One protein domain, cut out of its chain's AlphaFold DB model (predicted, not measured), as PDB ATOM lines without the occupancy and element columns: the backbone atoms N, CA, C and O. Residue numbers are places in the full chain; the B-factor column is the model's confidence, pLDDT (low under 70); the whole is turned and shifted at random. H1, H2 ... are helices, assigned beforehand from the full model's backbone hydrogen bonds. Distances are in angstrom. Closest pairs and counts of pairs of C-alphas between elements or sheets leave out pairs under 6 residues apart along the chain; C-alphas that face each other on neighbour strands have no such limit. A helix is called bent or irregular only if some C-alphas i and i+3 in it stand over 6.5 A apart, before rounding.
ATOM      1  N   LEU A   2     163.129 149.963 216.433       94.38
ATOM      2  CA  LEU A   2     164.215 149.042 216.058       94.38
ATOM      3  C   LEU A   2     165.586 149.698 215.854       94.38
ATOM      4  O   LEU A   2     166.592 149.023 215.993       94.38
ATOM      5  N   VAL A   3     165.653 151.002 215.573       96.06
ATOM      6  CA  VAL A   3     166.932 151.730 215.495       96.06
ATOM      7  C   VAL A   3     167.747 151.576 216.785       96.06
ATOM      8  O   VAL A   3     168.955 151.382 216.712       96.06
ATOM      9  N   VAL A   4     167.103 151.597 217.957       96.12
ATOM     10  CA  VAL A   4     167.801 151.476 219.249       96.12
ATOM     11  C   VAL A   4     168.395 150.080 219.411       96.12
ATOM     12  O   VAL A   4     169.592 149.944 219.646       96.12
ATOM     13  N   THR A   5     167.585 149.038 219.228       96.31
ATOM     14  CA  THR A   5     168.052 147.654 219.373       96.31
ATOM     15  C   THR A   5     169.023 147.255 218.257       96.31
ATOM     16  O   THR A   5     169.988 146.547 218.511       96.31
ATOM     17  N   GLY A   6     168.845 147.778 217.041       96.94
ATOM     18  CA  GLY A   6     169.775 147.596 215.924       96.94
ATOM     19  C   GLY A   6     171.123 148.276 216.138       96.94
ATOM     20  O   GLY A   6     172.151 147.697 215.802       96.94
ATOM     21  N   THR A   7     171.145 149.458 216.756       97.81
ATOM     22  CA  THR A   7     172.404 150.114 217.138       97.81
ATOM     23  C   THR A   7     173.135 149.299 218.202       97.81
ATOM     24  O   THR A   7     174.341 149.113 218.093       97.81
ATOM     25  N   SER A  20     161.163 138.080 215.804       97.75
ATOM     26  CA  SER A  20     159.940 138.401 216.555       97.75
ATOM     27  C   SER A  20     159.808 139.881 216.957       97.75
ATOM     28  O   SER A  20     158.696 140.335 217.259       97.75
ATOM     29  N   LEU A  21     160.895 140.671 216.914       97.50
ATOM     30  CA  LEU A  21     160.836 142.115 217.181       97.50
ATOM     31  C   LEU A  21     160.114 142.884 216.073       97.50
ATOM     32  O   LEU A  21     159.473 143.886 216.374       97.50
ATOM     33  N   GLY A  22     160.171 142.423 214.820       97.56
ATOM     34  CA  GLY A  22     159.507 143.079 213.687       97.56
ATOM     35  C   GLY A  22     157.987 143.167 213.879       97.56
ATOM     36  O   GLY A  22     157.459 144.274 214.003       97.56
ATOM     37  N   PRO A  23     157.275 142.029 213.998       97.25
ATOM     38  CA  PRO A  23     155.844 142.022 214.293       97.25
ATOM     39  C   PRO A  23     155.493 142.672 215.637       97.25
ATOM     40  O   PRO A  23     154.444 143.298 215.748       97.25
ATOM     41  N   THR A  24     156.365 142.582 216.653       97.75
ATOM     42  CA  THR A  24     156.149 143.294 217.927       97.75
ATOM     43  C   THR A  24     156.145 144.808 217.719       97.75
ATOM     44  O   THR A  24     155.205 145.474 218.140       97.75
ATOM     45  N   ALA A  25     157.152 145.354 217.033       96.75
ATOM     46  CA  ALA A  25     157.238 146.779 216.728       96.75
ATOM     47  C   ALA A  25     156.071 147.240 215.846       96.75
ATOM     48  O   ALA A  25     155.516 148.309 216.077       96.75
ATOM     49  N   TYR A  26     155.673 146.416 214.872       95.94
ATOM     50  CA  TYR A  26     154.512 146.682 214.030       95.94
ATOM     51  C   TYR A  26     153.227 146.795 214.859       95.94
ATOM     52  O   TYR A  26     152.504 147.776 214.719       95.94
ATOM     53  N   LEU A  27     152.951 145.838 215.753       95.50
ATOM     54  CA  LEU A  27     151.753 145.882 216.595       95.50
ATOM     55  C   LEU A  27     151.763 147.079 217.548       95.50
ATOM     56  O   LEU A  27     150.735 147.733 217.678       95.50
ATOM     57  N   LEU A  28     152.909 147.404 218.152       94.69
ATOM     58  CA  LEU A  28     153.044 148.604 218.986       94.69
ATOM     59  C   LEU A  28     152.783 149.896 218.197       94.69
ATOM     60  O   LEU A  28     152.252 150.851 218.740       94.69
ATOM     61  N   ALA A  29     153.148 149.941 216.915       92.31
ATOM     62  CA  ALA A  29     152.947 151.122 216.080       92.31
ATOM     63  C   ALA A  29     151.535 151.238 215.478       92.31
ATOM     64  O   ALA A  29     151.172 152.311 215.007       92.31
ATOM     65  N   THR A  30     150.764 150.146 215.419       90.75
ATOM     66  CA  THR A  30     149.514 150.084 214.634       90.75
ATOM     67  C   THR A  30     148.270 149.749 215.446       90.75
ATOM     68  O   THR A  30     147.158 150.024 214.996       90.75
ATOM     69  N   VAL A  31     148.423 149.149 216.625       86.81
ATOM     70  CA  VAL A  31     147.308 148.758 217.489       86.81
ATOM     71  C   VAL A  31     147.248 149.695 218.686       86.81
ATOM     72  O   VAL A  31     148.276 150.045 219.253       86.81
ATOM     73  N   HIS A  32     146.030 150.052 219.090       74.38
ATOM     74  CA  HIS A  32     145.772 150.881 220.263       74.38
ATOM     75  C   HIS A  32     146.508 150.361 221.510       74.38
ATOM     76  O   HIS A  32     146.450 149.173 221.850       74.38
ATOM     77  N   THR A  33     147.147 151.286 222.215       68.69
ATOM     78  CA  THR A  33     148.060 151.065 223.344       68.69
ATOM     79  C   THR A  33     147.414 150.311 224.502       68.69
ATOM     80  O   THR A  33     148.058 149.481 225.143       68.69
ATOM     81  N   GLU A  34     146.111 150.510 224.726       68.81
ATOM     82  CA  GLU A  34     145.335 149.807 225.761       68.81
ATOM     83  C   GLU A  34     145.363 148.278 225.592       68.81
ATOM     84  O   GLU A  34     145.268 147.524 226.563       68.81
ATOM     85  N   ILE A  35     145.542 147.797 224.358       76.81
ATOM     86  CA  ILE A  35     145.641 146.370 224.045       76.81
ATOM     87  C   ILE A  35     147.090 145.880 224.180       76.81
ATOM     88  O   ILE A  35     147.298 144.726 224.567       76.81
ATOM     89  N   GLN A  36     148.076 146.746 223.924       86.81
ATOM     90  CA  GLN A  36     149.512 146.440 223.868       86.81
ATOM     91  C   GLN A  36     150.260 146.858 225.142       86.81
ATOM     92  O   GLN A  36     151.270 147.560 225.116       86.81
ATOM     93  N   THR A  37     149.774 146.407 226.298       93.81
ATOM     94  CA  THR A  37     150.432 146.704 227.578       93.81
ATOM     95  C   THR A  37     151.782 145.996 227.707       93.81
ATOM     96  O   THR A  37     151.979 144.891 227.196       93.81
ATOM     97  N   GLY A  38     152.697 146.573 228.490       95.00
ATOM     98  CA  GLY A  38     154.005 145.971 228.764       95.00
ATOM     99  C   GLY A  38     153.888 144.580 229.380       95.00
ATOM    100  O   GLY A  38     154.672 143.695 229.052       95.00
ATOM    101  N   ARG A  39     152.843 144.339 230.186       96.56
ATOM    102  CA  ARG A  39     152.540 143.009 230.734       96.56
ATOM    103  C   ARG A  39     152.284 141.979 229.633       96.56
ATOM    104  O   ARG A  39     152.749 140.854 229.753       96.56
ATOM    105  N   ARG A  40     151.556 142.343 228.574       96.81
ATOM    106  CA  ARG A  40     151.291 141.446 227.438       96.81
ATOM    107  C   ARG A  40     152.527 141.266 226.576       96.81
ATOM    108  O   ARG A  40     152.921 140.136 226.325       96.81
ATOM    109  N   VAL A  41     153.168 142.363 226.189       97.81
ATOM    110  CA  VAL A  41     154.316 142.329 225.277       97.81
ATOM    111  C   VAL A  41     155.509 141.638 225.934       97.81
ATOM    112  O   VAL A  41     155.961 140.602 225.456       97.81
ATOM    113  N   ILE A  42     155.993 142.169 227.058       98.44
ATOM    114  CA  ILE A  42     157.162 141.625 227.761       98.44
ATOM    115  C   ILE A  42     156.808 140.265 228.369       98.44
ATOM    116  O   ILE A  42     157.547 139.304 228.177       98.44
ATOM    117  N   GLY A  43     155.658 140.146 229.042       98.50
ATOM    118  CA  GLY A  43     155.239 138.891 229.674       98.50
ATOM    119  C   GLY A  43     155.030 137.753 228.676       98.50
ATOM    120  O   GLY A  43     155.498 136.645 228.921       98.50
ATOM    121  N   GLY A  44     154.417 138.024 227.520       98.56
ATOM    122  CA  GLY A  44     154.260 137.033 226.458       98.56
ATOM    123  C   GLY A  44     155.606 136.518 225.955       98.56
ATOM    124  O   GLY A  44     155.816 135.309 225.881       98.56
ATOM    125  N   HIS A  45     156.556 137.423 225.691       98.69
ATOM    126  CA  HIS A  45     157.915 137.050 225.286       98.69
ATOM    127  C   HIS A  45     158.662 136.268 226.370       98.69
ATOM    128  O   HIS A  45     159.296 135.270 226.044       98.69
ATOM    129  N   LEU A  46     158.549 136.647 227.647       98.81
ATOM    130  CA  LEU A  46     159.151 135.899 228.759       98.81
ATOM    131  C   LEU A  46     158.596 134.474 228.864       98.81
ATOM    132  O   LEU A  46     159.361 133.528 229.041       98.81
ATOM    133  N   ILE A  47     157.283 134.298 228.694       98.88
ATOM    134  CA  ILE A  47     156.667 132.966 228.626       98.88
ATOM    135  C   ILE A  47     157.215 132.185 227.431       98.88
ATOM    136  O   ILE A  47     157.554 131.011 227.578       98.88
ATOM    137  N   GLY A  48     157.345 132.834 226.270       98.81
ATOM    138  CA  GLY A  48     157.906 132.220 225.072       98.81
ATOM    139  C   GLY A  48     159.355 131.761 225.244       98.81
ATOM    140  O   GLY A  48     159.688 130.638 224.871       98.81
ATOM    141  N   ILE A  49     160.192 132.582 225.884       98.81
ATOM    142  CA  ILE A  49     161.577 132.246 226.242       98.81
ATOM    143  C   ILE A  49     161.607 131.011 227.141       98.81
ATOM    144  O   ILE A  49     162.285 130.038 226.824       98.81
ATOM    145  N   VAL A  50     160.856 131.024 228.248       98.81
ATOM    146  CA  VAL A  50     160.863 129.926 229.225       98.81
ATOM    147  C   VAL A  50     160.365 128.627 228.590       98.81
ATOM    148  O   VAL A  50     161.019 127.593 228.712       98.81
ATOM    149  N   ALA A  51     159.247 128.672 227.865       98.88
ATOM    150  CA  ALA A  51     158.713 127.511 227.159       98.88
ATOM    151  C   ALA A  51     159.682 126.989 226.084       98.88
ATOM    152  O   ALA A  51     159.840 125.776 225.934       98.88
ATOM    153  N   GLY A  52     160.346 127.897 225.362       98.81
ATOM    154  CA  GLY A  52     161.359 127.573 224.366       98.81
ATOM    155  C   GLY A  52     162.578 126.882 224.972       98.81
ATOM    156  O   GLY A  52     162.960 125.818 224.495       98.81
ATOM    157  N   LEU A  53     163.141 127.432 226.054       98.81
ATOM    158  CA  LEU A  53     164.300 126.868 226.754       98.81
ATOM    159  C   LEU A  53     163.987 125.489 227.336       98.81
ATOM    160  O   LEU A  53     164.777 124.559 227.174       98.81
ATOM    161  N   ILE A  54     162.823 125.335 227.979       98.75
ATOM    162  CA  ILE A  54     162.389 124.048 228.537       98.75
ATOM    163  C   ILE A  54     162.308 122.997 227.429       98.75
ATOM    164  O   ILE A  54     162.907 121.929 227.557       98.75
ATOM    165  N   ALA A  55     161.604 123.284 226.331       98.75
ATOM    166  CA  ALA A  55     161.469 122.338 225.227       98.75
ATOM    167  C   ALA A  55     162.818 122.035 224.563       98.75
ATOM    168  O   ALA A  55     163.141 120.870 224.335       98.75
ATOM    169  N   TYR A  56     163.638 123.059 224.318       98.81
ATOM    170  CA  TYR A  56     164.947 122.898 223.703       98.81
ATOM    171  C   TYR A  56     165.845 121.982 224.531       98.81
ATOM    172  O   TYR A  56     166.286 120.943 224.044       98.81
ATOM    173  N   HIS A  57     166.074 122.312 225.802       98.50
ATOM    174  CA  HIS A  57     167.017 121.565 226.629       98.50
ATOM    175  C   HIS A  57     166.541 120.147 226.956       98.50
ATOM    176  O   HIS A  57     167.374 119.266 227.163       98.50
ATOM    177  N   THR A  58     165.229 119.899 226.964       98.62
ATOM    178  CA  THR A  58     164.681 118.557 227.213       98.62
ATOM    179  C   THR A  58     164.592 117.696 225.954       98.62
ATOM    180  O   THR A  58     164.768 116.482 226.043       98.62
ATOM    181  N   ILE A  59     164.342 118.292 224.784       98.69
ATOM    182  CA  ILE A  59     164.029 117.548 223.555       98.69
ATOM    183  C   ILE A  59     165.137 117.680 222.516       98.69
ATOM    184  O   ILE A  59     165.559 116.668 221.964       98.69
ATOM    185  N   ALA A  60     165.633 118.885 222.238       98.25
ATOM    186  CA  ALA A  60     166.496 119.190 221.091       98.25
ATOM    187  C   ALA A  60     167.905 119.688 221.465       98.25
ATOM    188  O   ALA A  60     168.619 120.186 220.604       98.25
ATOM    189  N   SER A  61     168.326 119.517 222.723       97.62
ATOM    190  CA  SER A  61     169.630 119.979 223.212       97.62
ATOM    191  C   SER A  61     170.781 119.538 222.302       97.62
ATOM    192  O   SER A  61     170.860 118.360 221.924       97.62
ATOM    193  N   GLY A  62     171.649 120.499 221.973       96.94
ATOM    194  CA  GLY A  62     172.814 120.325 221.106       96.94
ATOM    195  C   GLY A  62     172.513 120.382 219.606       96.94
ATOM    196  O   GLY A  62     173.426 120.159 218.816       96.94
ATOM    197  N   LEU A  63     171.268 120.654 219.207       97.94
ATOM    198  CA  LEU A  63     170.865 120.791 217.807       97.94
ATOM    199  C   LEU A  63     170.558 122.249 217.475       97.94
ATOM    200  O   LEU A  63     170.102 123.004 218.323       97.94
ATOM    201  N   ALA A  64     170.715 122.626 216.214       97.06
ATOM    202  CA  ALA A  64     170.231 123.899 215.700       97.06
ATOM    203  C   ALA A  64     169.533 123.659 214.363       97.06
ATOM    204  O   ALA A  64     169.893 122.752 213.619       97.06
ATOM    205  N   ILE A  65     168.534 124.478 214.039       96.88
ATOM    206  CA  ILE A  65     167.860 124.419 212.732       96.88
ATOM    207  C   ILE A  65     168.767 124.879 211.576       96.88
ATOM    208  O   ILE A  65     168.448 124.641 210.410       96.88
ATOM    209  N   VAL A  66     169.895 125.528 211.896       95.69
ATOM    210  CA  VAL A  66     170.937 125.928 210.947       95.69
ATOM    211  C   VAL A  66     172.308 125.448 211.454       95.69
ATOM    212  O   VAL A  66     172.705 125.851 212.546       95.69
ATOM    213  N   PRO A  67     173.058 124.649 210.666       94.38
ATOM    214  CA  PRO A  67     172.666 124.084 209.371       94.38
ATOM    215  C   PRO A  67     171.490 123.102 209.496       94.38
ATOM    216  O   PRO A  67     171.220 122.576 210.569       94.38
ATOM    217  N   ALA A  68     170.771 122.875 208.395       93.75
ATOM    218  CA  ALA A  68     169.596 122.010 208.414       93.75
ATOM    219  C   ALA A  68     169.976 120.540 208.659       93.75
ATOM    220  O   ALA A  68     170.838 119.989 207.973       93.75
ATOM    221  N   GLU A  69     169.265 119.897 209.584       96.00
ATOM    222  CA  GLU A  69     169.347 118.453 209.799       96.00
ATOM    223  C   GLU A  69     168.842 117.674 208.569       96.00
ATOM    224  O   GLU A  69     167.876 118.105 207.922       96.00
ATOM    225  N   PRO A  70     169.424 116.498 208.255       97.56
ATOM    226  CA  PRO A  70     168.958 115.671 207.151       97.56
ATOM    227  C   PRO A  70     167.472 115.330 207.278       97.56
ATOM    228  O   PRO A  70     166.965 115.078 208.380       97.56
ATOM    229  N   ALA A  71     166.780 115.278 206.141       96.75
ATOM    230  CA  ALA A  71     165.377 114.893 206.103       96.75
ATOM    231  C   ALA A  71     165.171 113.500 206.720       96.75
ATOM    232  O   ALA A  71     165.950 112.582 206.463       96.75
ATOM    233  N   TYR A  72     164.113 113.356 207.520       97.12
ATOM    234  CA  TYR A  72     163.741 112.121 208.225       97.12
ATOM    235  C   TYR A  72     164.757 111.639 209.274       97.12
ATOM    236  O   TYR A  72     164.648 110.518 209.772       97.12
ATOM    237  N   SER A  73     165.732 112.471 209.646       98.19
ATOM    238  CA  SER A  73     166.664 112.159 210.729       98.19
ATOM    239  C   SER A  73     166.017 112.302 212.109       98.19
ATOM    240  O   SER A  73     165.051 113.045 212.313       98.19
ATOM    241  N   ALA A  74     166.613 111.638 213.102       98.31
ATOM    242  CA  ALA A  74     166.242 111.829 214.499       98.31
ATOM    243  C   ALA A  74     166.467 113.283 214.963       98.31
ATOM    244  O   ALA A  74     165.679 113.792 215.758       98.31
ATOM    245  N   GLY A  75     167.503 113.963 214.456       98.19
ATOM    246  CA  GLY A  75     167.786 115.366 214.770       98.19
ATOM    247  C   GLY A  75     166.674 116.296 214.287       98.19
ATOM    248  O   GLY A  75     166.102 117.047 215.082       98.19
ATOM    249  N   GLN A  76     166.276 116.163 213.019       98.38
ATOM    250  CA  GLN A  76     165.153 116.913 212.455       98.38
ATOM    251  C   GLN A  76     163.858 116.664 213.242       98.38
ATOM    252  O   GLN A  76     163.151 117.611 213.592       98.38
ATOM    253  N   PHE A  77     163.560 115.402 213.567       98.62
ATOM    254  CA  PHE A  77     162.375 115.052 214.347       98.62
ATOM    255  C   PHE A  77     162.384 115.702 215.741       98.62
ATOM    256  O   PHE A  77     161.367 116.251 216.171       98.62
ATOM    257  N   ARG A  78     163.531 115.703 216.437       98.69
ATOM    258  CA  ARG A  78     163.687 116.348 217.752       98.69
ATOM    259  C   ARG A  78     163.470 117.860 217.679       98.69
ATOM    260  O   ARG A  78     162.748 118.393 218.518       98.69
ATOM    261  N   LEU A  79     164.021 118.542 216.671       98.56
ATOM    262  CA  LEU A  79     163.815 119.983 216.465       98.56
ATOM    263  C   LEU A  79     162.340 120.325 216.214       98.56
ATOM    264  O   LEU A  79     161.799 121.218 216.864       98.56
ATOM    265  N   ILE A  80     161.663 119.582 215.332       98.62
ATOM    266  CA  ILE A  80     160.227 119.770 215.064       98.62
ATOM    267  C   ILE A  80     159.405 119.528 216.336       98.62
ATOM    268  O   ILE A  80     158.515 120.312 216.661       98.62
ATOM    269  N   THR A  81     159.722 118.470 217.086       98.81
ATOM    270  CA  THR A  81     159.030 118.154 218.343       98.81
ATOM    271  C   THR A  81     159.217 119.271 219.373       98.81
ATOM    272  O   THR A  81     158.240 119.719 219.970       98.81
ATOM    273  N   SER A  82     160.445 119.776 219.538       98.81
ATOM    274  CA  SER A  82     160.753 120.924 220.404       98.81
ATOM    275  C   SER A  82     159.948 122.169 220.006       98.81
ATOM    276  O   SER A  82     159.291 122.790 220.845       98.81
ATOM    277  N   ALA A  83     159.910 122.493 218.711       98.75
ATOM    278  CA  ALA A  83     159.136 123.610 218.176       98.75
ATOM    279  C   ALA A  83     157.635 123.489 218.479       98.75
ATOM    280  O   ALA A  83     157.037 124.416 219.024       98.75
ATOM    281  N   VAL A  84     157.023 122.338 218.196       98.88
ATOM    282  CA  VAL A  84     155.587 122.126 218.435       98.88
ATOM    283  C   VAL A  84     155.254 122.205 219.925       98.88
ATOM    284  O   VAL A  84     154.358 122.955 220.315       98.88
ATOM    285  N   VAL A  85     155.992 121.476 220.772       98.88
ATOM    286  CA  VAL A  85     155.754 121.451 222.224       98.88
ATOM    287  C   VAL A  85     155.910 122.847 222.824       98.88
ATOM    288  O   VAL A  85     155.042 123.301 223.570       98.88
ATOM    289  N   SER A  86     156.977 123.561 222.466       98.81
ATOM    290  CA  SER A  86     157.239 124.903 222.992       98.81
ATOM    291  C   SER A  86     156.142 125.910 222.639       98.81
ATOM    292  O   SER A  86     155.734 126.693 223.501       98.81
ATOM    293  N   VAL A  87     155.610 125.892 221.412       98.81
ATOM    294  CA  VAL A  87     154.538 126.812 220.991       98.81
ATOM    295  C   VAL A  87     153.220 126.493 221.696       98.81
ATOM    296  O   VAL A  87     152.517 127.420 222.110       98.81
ATOM    297  N   VAL A  88     152.901 125.210 221.901       98.81
ATOM    298  CA  VAL A  88     151.737 124.799 222.704       98.81
ATOM    299  C   VAL A  88     151.867 125.325 224.133       98.81
ATOM    300  O   VAL A  88     150.946 125.979 224.625       98.81
ATOM    301  N   LEU A  89     153.022 125.118 224.774       98.81
ATOM    302  CA  LEU A  89     153.297 125.613 226.127       98.81
ATOM    303  C   LEU A  89     153.232 127.140 226.205       98.81
ATOM    304  O   LEU A  89     152.626 127.682 227.126       98.81
ATOM    305  N   THR A  90     153.798 127.838 225.219       98.81
ATOM    306  CA  THR A  90     153.769 129.306 225.151       98.81
ATOM    307  C   THR A  90     152.341 129.815 225.057       98.81
ATOM    308  O   THR A  90     151.932 130.689 225.817       98.81
ATOM    309  N   THR A  91     151.564 129.245 224.138       98.69
ATOM    310  CA  THR A  91     150.175 129.644 223.915       98.69
ATOM    311  C   THR A  91     149.346 129.391 225.169       98.69
ATOM    312  O   THR A  91     148.659 130.295 225.637       98.69
ATOM    313  N   ALA A  92     149.453 128.199 225.763       98.69
ATOM    314  CA  ALA A  92     148.769 127.870 227.008       98.69
ATOM    315  C   ALA A  92     149.178 128.812 228.153       98.69
ATOM    316  O   ALA A  92     148.312 129.328 228.858       98.69
ATOM    317  N   GLY A  93     150.475 129.098 228.297       98.75
ATOM    318  CA  GLY A  93     151.004 129.998 229.319       98.75
ATOM    319  C   GLY A  93     150.493 131.430 229.171       98.75
ATOM    320  O   GLY A  93     150.016 132.018 230.142       98.75
ATOM    321  N   MET A  94     150.519 131.987 227.958       98.50
ATOM    322  CA  MET A  94     150.002 133.334 227.701       98.50
ATOM    323  C   MET A  94     148.497 133.430 227.959       98.50
ATOM    324  O   MET A  94     148.041 134.405 228.551       98.50
ATOM    325  N   ARG A  95     147.728 132.406 227.566       98.38
ATOM    326  CA  ARG A  95     146.283 132.326 227.839       98.38
ATOM    327  C   ARG A  95     145.999 132.249 229.337       98.38
ATOM    328  O   ARG A  95     145.104 132.930 229.824       98.38
ATOM    329  N   ALA A  96     146.769 131.449 230.072       98.50
ATOM    330  CA  ALA A  96     146.608 131.284 231.515       98.50
ATOM    331  C   ALA A  96     146.942 132.560 232.307       98.50
ATOM    332  O   ALA A  96     146.378 132.791 233.373       98.50
ATOM    333  N   THR A  97     147.843 133.395 231.790       98.12
ATOM    334  CA  THR A  97     148.320 134.618 232.463       98.12
ATOM    335  C   THR A  97     147.712 135.906 231.897       98.12
ATOM    336  O   THR A  97     147.944 136.995 232.431       98.12
ATOM    337  N   GLY A  98     146.914 135.813 230.828       96.88
ATOM    338  CA  GLY A  98     146.343 136.969 230.137       96.88
ATOM    339  C   GLY A  98     147.416 137.893 229.550       96.88
ATOM    340  O   GLY A  98     147.299 139.125 229.657       96.88
ATOM    341  N   THR A  99     148.503 137.310 229.034       97.69
ATOM    342  CA  THR A  99     149.634 138.007 228.401       97.69
ATOM    343  C   THR A  99     149.724 137.701 226.906       97.69
ATOM    344  O   THR A  99     150.819 137.593 226.359       97.69
ATOM    345  N   GLU A 100     148.589 137.486 226.240       97.25
ATOM    346  CA  GLU A 100     148.569 137.120 224.828       97.25
ATOM    347  C   GLU A 100     149.243 138.185 223.962       97.25
ATOM    348  O   GLU A 100     148.758 139.306 223.814       97.25
ATOM    349  N   HIS A 101     150.365 137.791 223.363       97.44
ATOM    350  CA  HIS A 101     151.127 138.582 222.411       97.44
ATOM    351  C   HIS A 101     151.613 137.650 221.308       97.44
ATOM    352  O   HIS A 101     152.621 136.969 221.462       97.44
ATOM    353  N   ALA A 102     150.877 137.575 220.198       96.81
ATOM    354  CA  ALA A 102     151.140 136.602 219.134       96.81
ATOM    355  C   ALA A 102     152.609 136.561 218.643       96.81
ATOM    356  O   ALA A 102     153.119 135.457 218.432       96.81
ATOM    357  N   PRO A 103     153.345 137.692 218.529       98.12
ATOM    358  CA  PRO A 103     154.768 137.662 218.182       98.12
ATOM    359  C   PRO A 103     155.659 136.866 219.146       98.12
ATOM    360  O   PRO A 103     156.733 136.425 218.740       98.12
ATOM    361  N   ALA A 104     155.241 136.641 220.395       98.50
ATOM    362  CA  ALA A 104     155.995 135.831 221.347       98.50
ATOM    363  C   ALA A 104     156.149 134.371 220.901       98.50
ATOM    364  O   ALA A 104     157.179 133.766 221.182       98.50
ATOM    365  N   CYS A 105     155.207 133.823 220.126       98.56
ATOM    366  CA  CYS A 105     155.356 132.482 219.554       98.56
ATOM    367  C   CYS A 105     156.559 132.387 218.597       98.56
ATOM    368  O   CYS A 105     157.174 131.330 218.489       98.56
ATOM    369  N   ALA A 106     156.936 133.483 217.927       98.50
ATOM    370  CA  ALA A 106     158.155 133.509 217.120       98.50
ATOM    371  C   ALA A 106     159.416 133.511 218.001       98.50
ATOM    372  O   ALA A 106     160.370 132.814 217.675       98.50
ATOM    373  N   THR A 107     159.410 134.211 219.142       98.69
ATOM    374  CA  THR A 107     160.487 134.119 220.148       98.69
ATOM    375  C   THR A 107     160.652 132.697 220.651       98.69
ATOM    376  O   THR A 107     161.764 132.179 220.670       98.69
ATOM    377  N   THR A 108     159.542 132.032 220.967       98.81
ATOM    378  CA  THR A 108     159.547 130.622 221.344       98.81
ATOM    379  C   THR A 108     160.252 129.760 220.308       98.81
ATOM    380  O   THR A 108     161.101 128.965 220.687       98.81
ATOM    381  N   LEU A 109     159.926 129.920 219.020       98.75
ATOM    382  CA  LEU A 109     160.545 129.146 217.941       98.75
ATOM    383  C   LEU A 109     162.032 129.452 217.777       98.75
ATOM    384  O   LEU A 109     162.812 128.532 217.566       98.75
ATOM    385  N   ILE A 110     162.438 130.716 217.899       98.56
ATOM    386  CA  ILE A 110     163.854 131.106 217.846       98.56
ATOM    387  C   ILE A 110     164.653 130.346 218.920       98.56
ATOM    388  O   ILE A 110     165.709 129.782 218.632       98.56
ATOM    389  N   VAL A 111     164.121 130.275 220.141       98.75
ATOM    390  CA  VAL A 111     164.759 129.565 221.256       98.75
ATOM    391  C   VAL A 111     164.670 128.043 221.070       98.75
ATOM    392  O   VAL A 111     165.673 127.343 221.180       98.75
ATOM    393  N   SER A 112     163.487 127.507 220.753       98.75
ATOM    394  CA  SER A 112     163.234 126.059 220.720       98.75
ATOM    395  C   SER A 112     163.851 125.329 219.527       98.75
ATOM    396  O   SER A 112     164.014 124.106 219.581       98.75
ATOM    397  N   LEU A 113     164.225 126.072 218.480       98.62
ATOM    398  CA  LEU A 113     164.960 125.597 217.305       98.62
ATOM    399  C   LEU A 113     166.484 125.776 217.412       98.62
ATOM    400  O   LEU A 113     167.191 125.505 216.439       98.62
ATOM    401  N   GLY A 114     166.995 126.226 218.562       98.06
ATOM    402  CA  GLY A 114     168.434 126.314 218.817       98.06
ATOM    403  C   GLY A 114     169.136 127.519 218.186       98.06
ATOM    404  O   GLY A 114     170.346 127.468 218.002       98.06
ATOM    405  N   LEU A 115     168.412 128.585 217.814       97.94
ATOM    406  CA  LEU A 115     169.039 129.799 217.265       97.94
ATOM    407  C   LEU A 115     169.568 130.724 218.366       97.94
ATOM    408  O   LEU A 115     170.636 131.296 218.205       97.94
ATOM    409  N   LEU A 116     168.803 130.877 219.450       97.75
ATOM    410  CA  LEU A 116     169.127 131.698 220.625       97.75
ATOM    411  C   LEU A 116     168.665 130.949 221.877       97.75
ATOM    412  O   LEU A 116     167.616 131.241 222.447       97.75
ATOM    413  N   SER A 117     169.380 129.883 222.222       97.50
ATOM    414  CA  SER A 117     168.919 128.865 223.172       97.50
ATOM    415  C   SER A 117     169.757 128.771 224.444       97.50
ATOM    416  O   SER A 117     169.605 127.815 225.201       97.50
ATOM    417  N   THR A 118     170.674 129.710 224.673       97.69
ATOM    418  CA  THR A 118     171.395 129.820 225.945       97.69
ATOM    419  C   THR A 118     170.663 130.754 226.913       97.69
ATOM    420  O   THR A 118     169.775 131.520 226.537       97.69
ATOM    421  N   VAL A 119     171.037 130.700 228.196       95.44
ATOM    422  CA  VAL A 119     170.506 131.623 229.217       95.44
ATOM    423  C   VAL A 119     170.913 133.072 228.923       95.44
ATOM    424  O   VAL A 119     170.144 133.994 229.185       95.44
ATOM    425  N   GLU A 120     172.103 133.267 228.361       97.56
ATOM    426  CA  GLU A 120     172.605 134.577 227.954       97.56
ATOM    427  C   GLU A 120     171.801 135.136 226.773       97.56
ATOM    428  O   GLU A 120     171.284 136.250 226.859       97.56
ATOM    429  N   ASP A 121     171.559 134.324 225.740       97.50
ATOM    430  CA  ASP A 121     170.699 134.722 224.621       97.50
ATOM    431  C   ASP A 121     169.295 135.115 225.097       97.50
ATOM    432  O   ASP A 121     168.734 136.132 224.687       97.50
ATOM    433  N   ALA A 122     168.723 134.322 226.007       97.25
ATOM    434  CA  ALA A 122     167.424 134.594 226.608       97.25
ATOM    435  C   ALA A 122     167.393 135.947 227.339       97.25
ATOM    436  O   ALA A 122     166.394 136.673 227.256       97.25
ATOM    437  N   ALA A 123     168.484 136.320 228.014       97.81
ATOM    438  CA  ALA A 123     168.618 137.633 228.628       97.81
ATOM    439  C   ALA A 123     168.646 138.745 227.567       97.81
ATOM    440  O   ALA A 123     167.906 139.723 227.702       97.81
ATOM    441  N   PHE A 124     169.406 138.583 226.477       98.06
ATOM    442  CA  PHE A 124     169.420 139.556 225.379       98.06
ATOM    443  C   PHE A 124     168.052 139.717 224.716       98.06
ATOM    444  O   PHE A 124     167.631 140.849 224.457       98.06
ATOM    445  N   ILE A 125     167.303 138.630 224.513       98.25
ATOM    446  CA  ILE A 125     165.924 138.689 224.010       98.25
ATOM    447  C   ILE A 125     165.047 139.515 224.960       98.25
ATOM    448  O   ILE A 125     164.377 140.455 224.520       98.25
ATOM    449  N   ALA A 126     165.060 139.204 226.259       98.38
ATOM    450  CA  ALA A 126     164.241 139.892 227.254       98.38
ATOM    451  C   ALA A 126     164.572 141.393 227.346       98.38
ATOM    452  O   ALA A 126     163.664 142.233 227.369       98.38
ATOM    453  N   VAL A 127     165.863 141.741 227.337       98.25
ATOM    454  CA  VAL A 127     166.327 143.134 227.319       98.25
ATOM    455  C   VAL A 127     165.875 143.830 226.037       98.25
ATOM    456  O   VAL A 127     165.324 144.925 226.107       98.25
ATOM    457  N   SER A 128     166.023 143.196 224.875       98.12
ATOM    458  CA  SER A 128     165.641 143.779 223.582       98.12
ATOM    459  C   SER A 128     164.149 144.080 223.491       98.12
ATOM    460  O   SER A 128     163.765 145.173 223.077       98.12
ATOM    461  N   VAL A 129     163.297 143.143 223.920       98.25
ATOM    462  CA  VAL A 129     161.839 143.339 223.971       98.25
ATOM    463  C   VAL A 129     161.481 144.470 224.933       98.25
ATOM    464  O   VAL A 129     160.651 145.320 224.608       98.25
ATOM    465  N   THR A 130     162.131 144.512 226.099       98.31
ATOM    466  CA  THR A 130     161.907 145.563 227.096       98.31
ATOM    467  C   THR A 130     162.302 146.932 226.548       98.31
ATOM    468  O   THR A 130     161.509 147.867 226.614       98.31
ATOM    469  N   LEU A 131     163.482 147.056 225.934       97.75
ATOM    470  CA  LEU A 131     163.942 148.296 225.308       97.75
ATOM    471  C   LEU A 131     163.014 148.743 224.179       97.75
ATOM    472  O   LEU A 131     162.655 149.916 224.114       97.75
ATOM    473  N   LEU A 132     162.583 147.816 223.322       97.56
ATOM    474  CA  LEU A 132     161.629 148.105 222.253       97.56
ATOM    475  C   LEU A 132     160.336 148.719 222.818       97.56
ATOM    476  O   LEU A 132     159.869 149.741 222.311       97.56
ATOM    477  N   TYR A 133     159.797 148.128 223.888       97.31
ATOM    478  CA  TYR A 133     158.603 148.624 224.567       97.31
ATOM    479  C   TYR A 133     158.839 149.970 225.272       97.31
ATOM    480  O   TYR A 133     158.004 150.863 225.193       97.31
ATOM    481  N   LEU A 134     159.991 150.185 225.908       96.38
ATOM    482  CA  LEU A 134     160.302 151.476 226.536       96.38
ATOM    483  C   LEU A 134     160.415 152.608 225.506       96.38
ATOM    484  O   LEU A 134     159.935 153.715 225.751       96.38
ATOM    485  N   VAL A 135     160.988 152.327 224.333       95.56
ATOM    486  CA  VAL A 135     161.041 153.287 223.219       95.56
ATOM    487  C   VAL A 135     159.637 153.599 222.691       95.56
ATOM    488  O   VAL A 135     159.402 154.727 222.264       95.56
ATOM    489  N   HIS A 136     158.696 152.647 222.753       94.12
ATOM    490  CA  HIS A 136     157.280 152.903 222.455       94.12
ATOM    491  C   HIS A 136     156.716 154.003 223.338       94.12
ATOM    492  O   HIS A 136     156.284 155.035 222.837       94.12
ATOM    493  N   LEU A 137     156.801 153.783 224.651       93.19
ATOM    494  CA  LEU A 137     156.229 154.670 225.651       93.19
ATOM    495  C   LEU A 137     156.873 156.054 225.600       93.19
ATOM    496  O   LEU A 137     156.207 157.062 225.806       93.19
ATOM    497  N   GLY A 138     158.181 156.113 225.333       90.75
ATOM    498  CA  GLY A 138     158.875 157.377 225.103       90.75
ATOM    499  C   GLY A 138     158.340 158.120 223.877       90.75
ATOM    500  O   GLY A 138     158.119 159.323 223.953       90.75
ATOM    501  N   GLY A 139     158.095 157.406 222.774       88.25
ATOM    502  CA  GLY A 139     157.537 157.976 221.549       88.25
ATOM    503  C   GLY A 139     156.123 158.526 221.732       88.25
ATOM    504  O   GLY A 139     155.862 159.649 221.313       88.25
ATOM    505  N   GLU A 140     155.241 157.783 222.403       86.75
ATOM    506  CA  GLU A 140     153.867 158.231 222.675       86.75
ATOM    507  C   GLU A 140     153.834 159.509 223.513       86.75
ATOM    508  O   GLU A 140     153.193 160.480 223.128       86.75
ATOM    509  N   ARG A 141     154.629 159.573 224.590       84.94
ATOM    510  CA  ARG A 141     154.712 160.776 225.436       84.94
ATOM    511  C   ARG A 141     155.164 162.018 224.674       84.94
ATOM    512  O   ARG A 141     154.735 163.119 224.999       84.94
ATOM    513  N   VAL A 142     156.063 161.861 223.700       83.81
ATOM    514  CA  VAL A 142     156.515 162.980 222.861       83.81
ATOM    515  C   VAL A 142     155.393 163.441 221.936       83.81
ATOM    516  O   VAL A 142     155.200 164.643 221.789       83.81
ATOM    517  N   VAL A 143     154.647 162.511 221.337       82.62
ATOM    518  CA  VAL A 143     153.495 162.848 220.489       82.62
ATOM    519  C   VAL A 143     152.432 163.590 221.298       82.62
ATOM    520  O   VAL A 143     151.995 164.656 220.870       82.62
ATOM    521  N   ASP A 144     152.092 163.094 222.489       83.75
ATOM    522  CA  ASP A 144     151.111 163.729 223.377       83.75
ATOM    523  C   ASP A 144     151.538 165.146 223.786       83.75
ATOM    524  O   ASP A 144     150.728 166.068 223.781       83.75
ATOM    525  N   ALA A 145     152.826 165.345 224.084       83.88
ATOM    526  CA  ALA A 145     153.370 166.651 224.457       83.88
ATOM    527  C   ALA A 145     153.396 167.670 223.303       83.88
ATOM    528  O   ALA A 145     153.448 168.867 223.565       83.88
ATOM    529  N   VAL A 146     153.406 167.219 222.043       84.44
ATOM    530  CA  VAL A 146     153.345 168.101 220.862       84.44
ATOM    531  C   VAL A 146     151.899 168.367 220.422       84.44
ATOM    532  O   VAL A 146     151.637 169.378 219.775       84.44
ATOM    533  N   ALA A 147     150.968 167.466 220.745       81.25
ATOM    534  CA  ALA A 147     149.566 167.563 220.344       81.25
ATOM    535  C   ALA A 147     148.661 168.323 221.339       81.25
ATOM    536  O   ALA A 147     147.550 168.693 220.953       81.25
ATOM    537  N   GLY A 148     149.101 168.519 222.588       66.50
ATOM    538  CA  GLY A 148     148.396 169.283 223.633       66.50
ATOM    539  C   GLY A 148     148.830 170.741 223.722       66.50
ATOM    540  O   GLY A 148     147.952 171.576 224.036       66.50
TER     541      GLY A 148
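What this domain is: This is residues 2 to 7 and 20 to 148 of the 148 residues of the protein "HPP family protein" of Halorientalis sp. IM1011 (UniProt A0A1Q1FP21). Three helices, H3, H4 and H5, pack together as a triangle, and the long H6 overlaps the first part of H3 and runs on past it; residues 141 to 148, of which 141 to 147 belong to H6, stick out free. The short H1 and H2 pack on the middle of H6, and the loop of residues 61 to 73 lies toward the opposite end of the long axis. The printed part has 135 residues with six named helices, H1 to H6 in chain order, and no named strand: the class is all helix. The whole is compact, with a radius of gyration of the C-alphas of 16.4 A, yet elongated, spanning 61 by 34 by 23 A.

Where its parts are: H6, the longest helix, holds residues 119 to 147 and measures 42.5 A from C-alpha 119 at (170.506, 131.623, 229.217) to C-alpha 147 at (149.566, 167.563, 220.344). H3, residues 38 to 60, is 30.5 A long; it is neither bent nor irregular, but only just: C-alphas 57 and 60 are 6.0 A apart. H4, residues 74 to 97, is 34.1 A long, and H5, residues 104 to 112, is 12.2 A long. H2, residues 21 to 30, is 14.1 A long. H1, residues 2 to 7, is 8.3 A long and begins with C-alpha 2 at (164.215, 149.042, 216.058).

How they stand to each other: H6 touches H3 with residues 122 to 133 alone, at a shallow tilt of 16 degrees, opposite ways; the closest C-alphas, of Ile 42 and Thr 130, are 6.2 A apart. With residues 129 to 136 alone H6 touches H2, at a shallow tilt of 20 degrees, the same way, closest at the C-alphas of Leu 28 and His 136, 7.0 A. With residues 128 to 132 alone it touches H1, at a steep tilt of 55 degrees, closest at the C-alphas of Thr 5 and Ser 128, 6.2 A. H1 and H2 only just touch, with 3 pairs of C-alphas within 8 A, the closest those of Leu 2 and Ala 25, 7.4 A. H3 and H4 form a helical hairpin at a shallow tilt of 30 degrees, closest at the C-alphas of Gly 48 and Thr 90, 5.1 A. H5 touches H3, the same way at a shallow tilt of 25 degrees, closest at the C-alphas of Gly 52 and Ser 112, 4.4 A. H4 and H5 form a second hairpin, closest at the C-alphas of Ala 83 and Ser 112, 5.4 A; their shallow tilt of 34 degrees is only just short of steep. H4 and H6 are apart. In H1, H2, H3, H4, H5 and H6 every O i to N i+4 pair is within hydrogen-bond range.

The domain as a whole: The two C-alphas farthest apart, those of Ser 73 and Gly 148, are 61.3 A apart. Residues 8 to 19 are not printed, and C-alphas 7 and 20 across this cut are 17.1 A apart. Of the links that are printed whole, H3 to H4 is long, with 13 residues. The mean pLDDT of the printed part is 95.5; residues 33 to 34 and 148 are under 70.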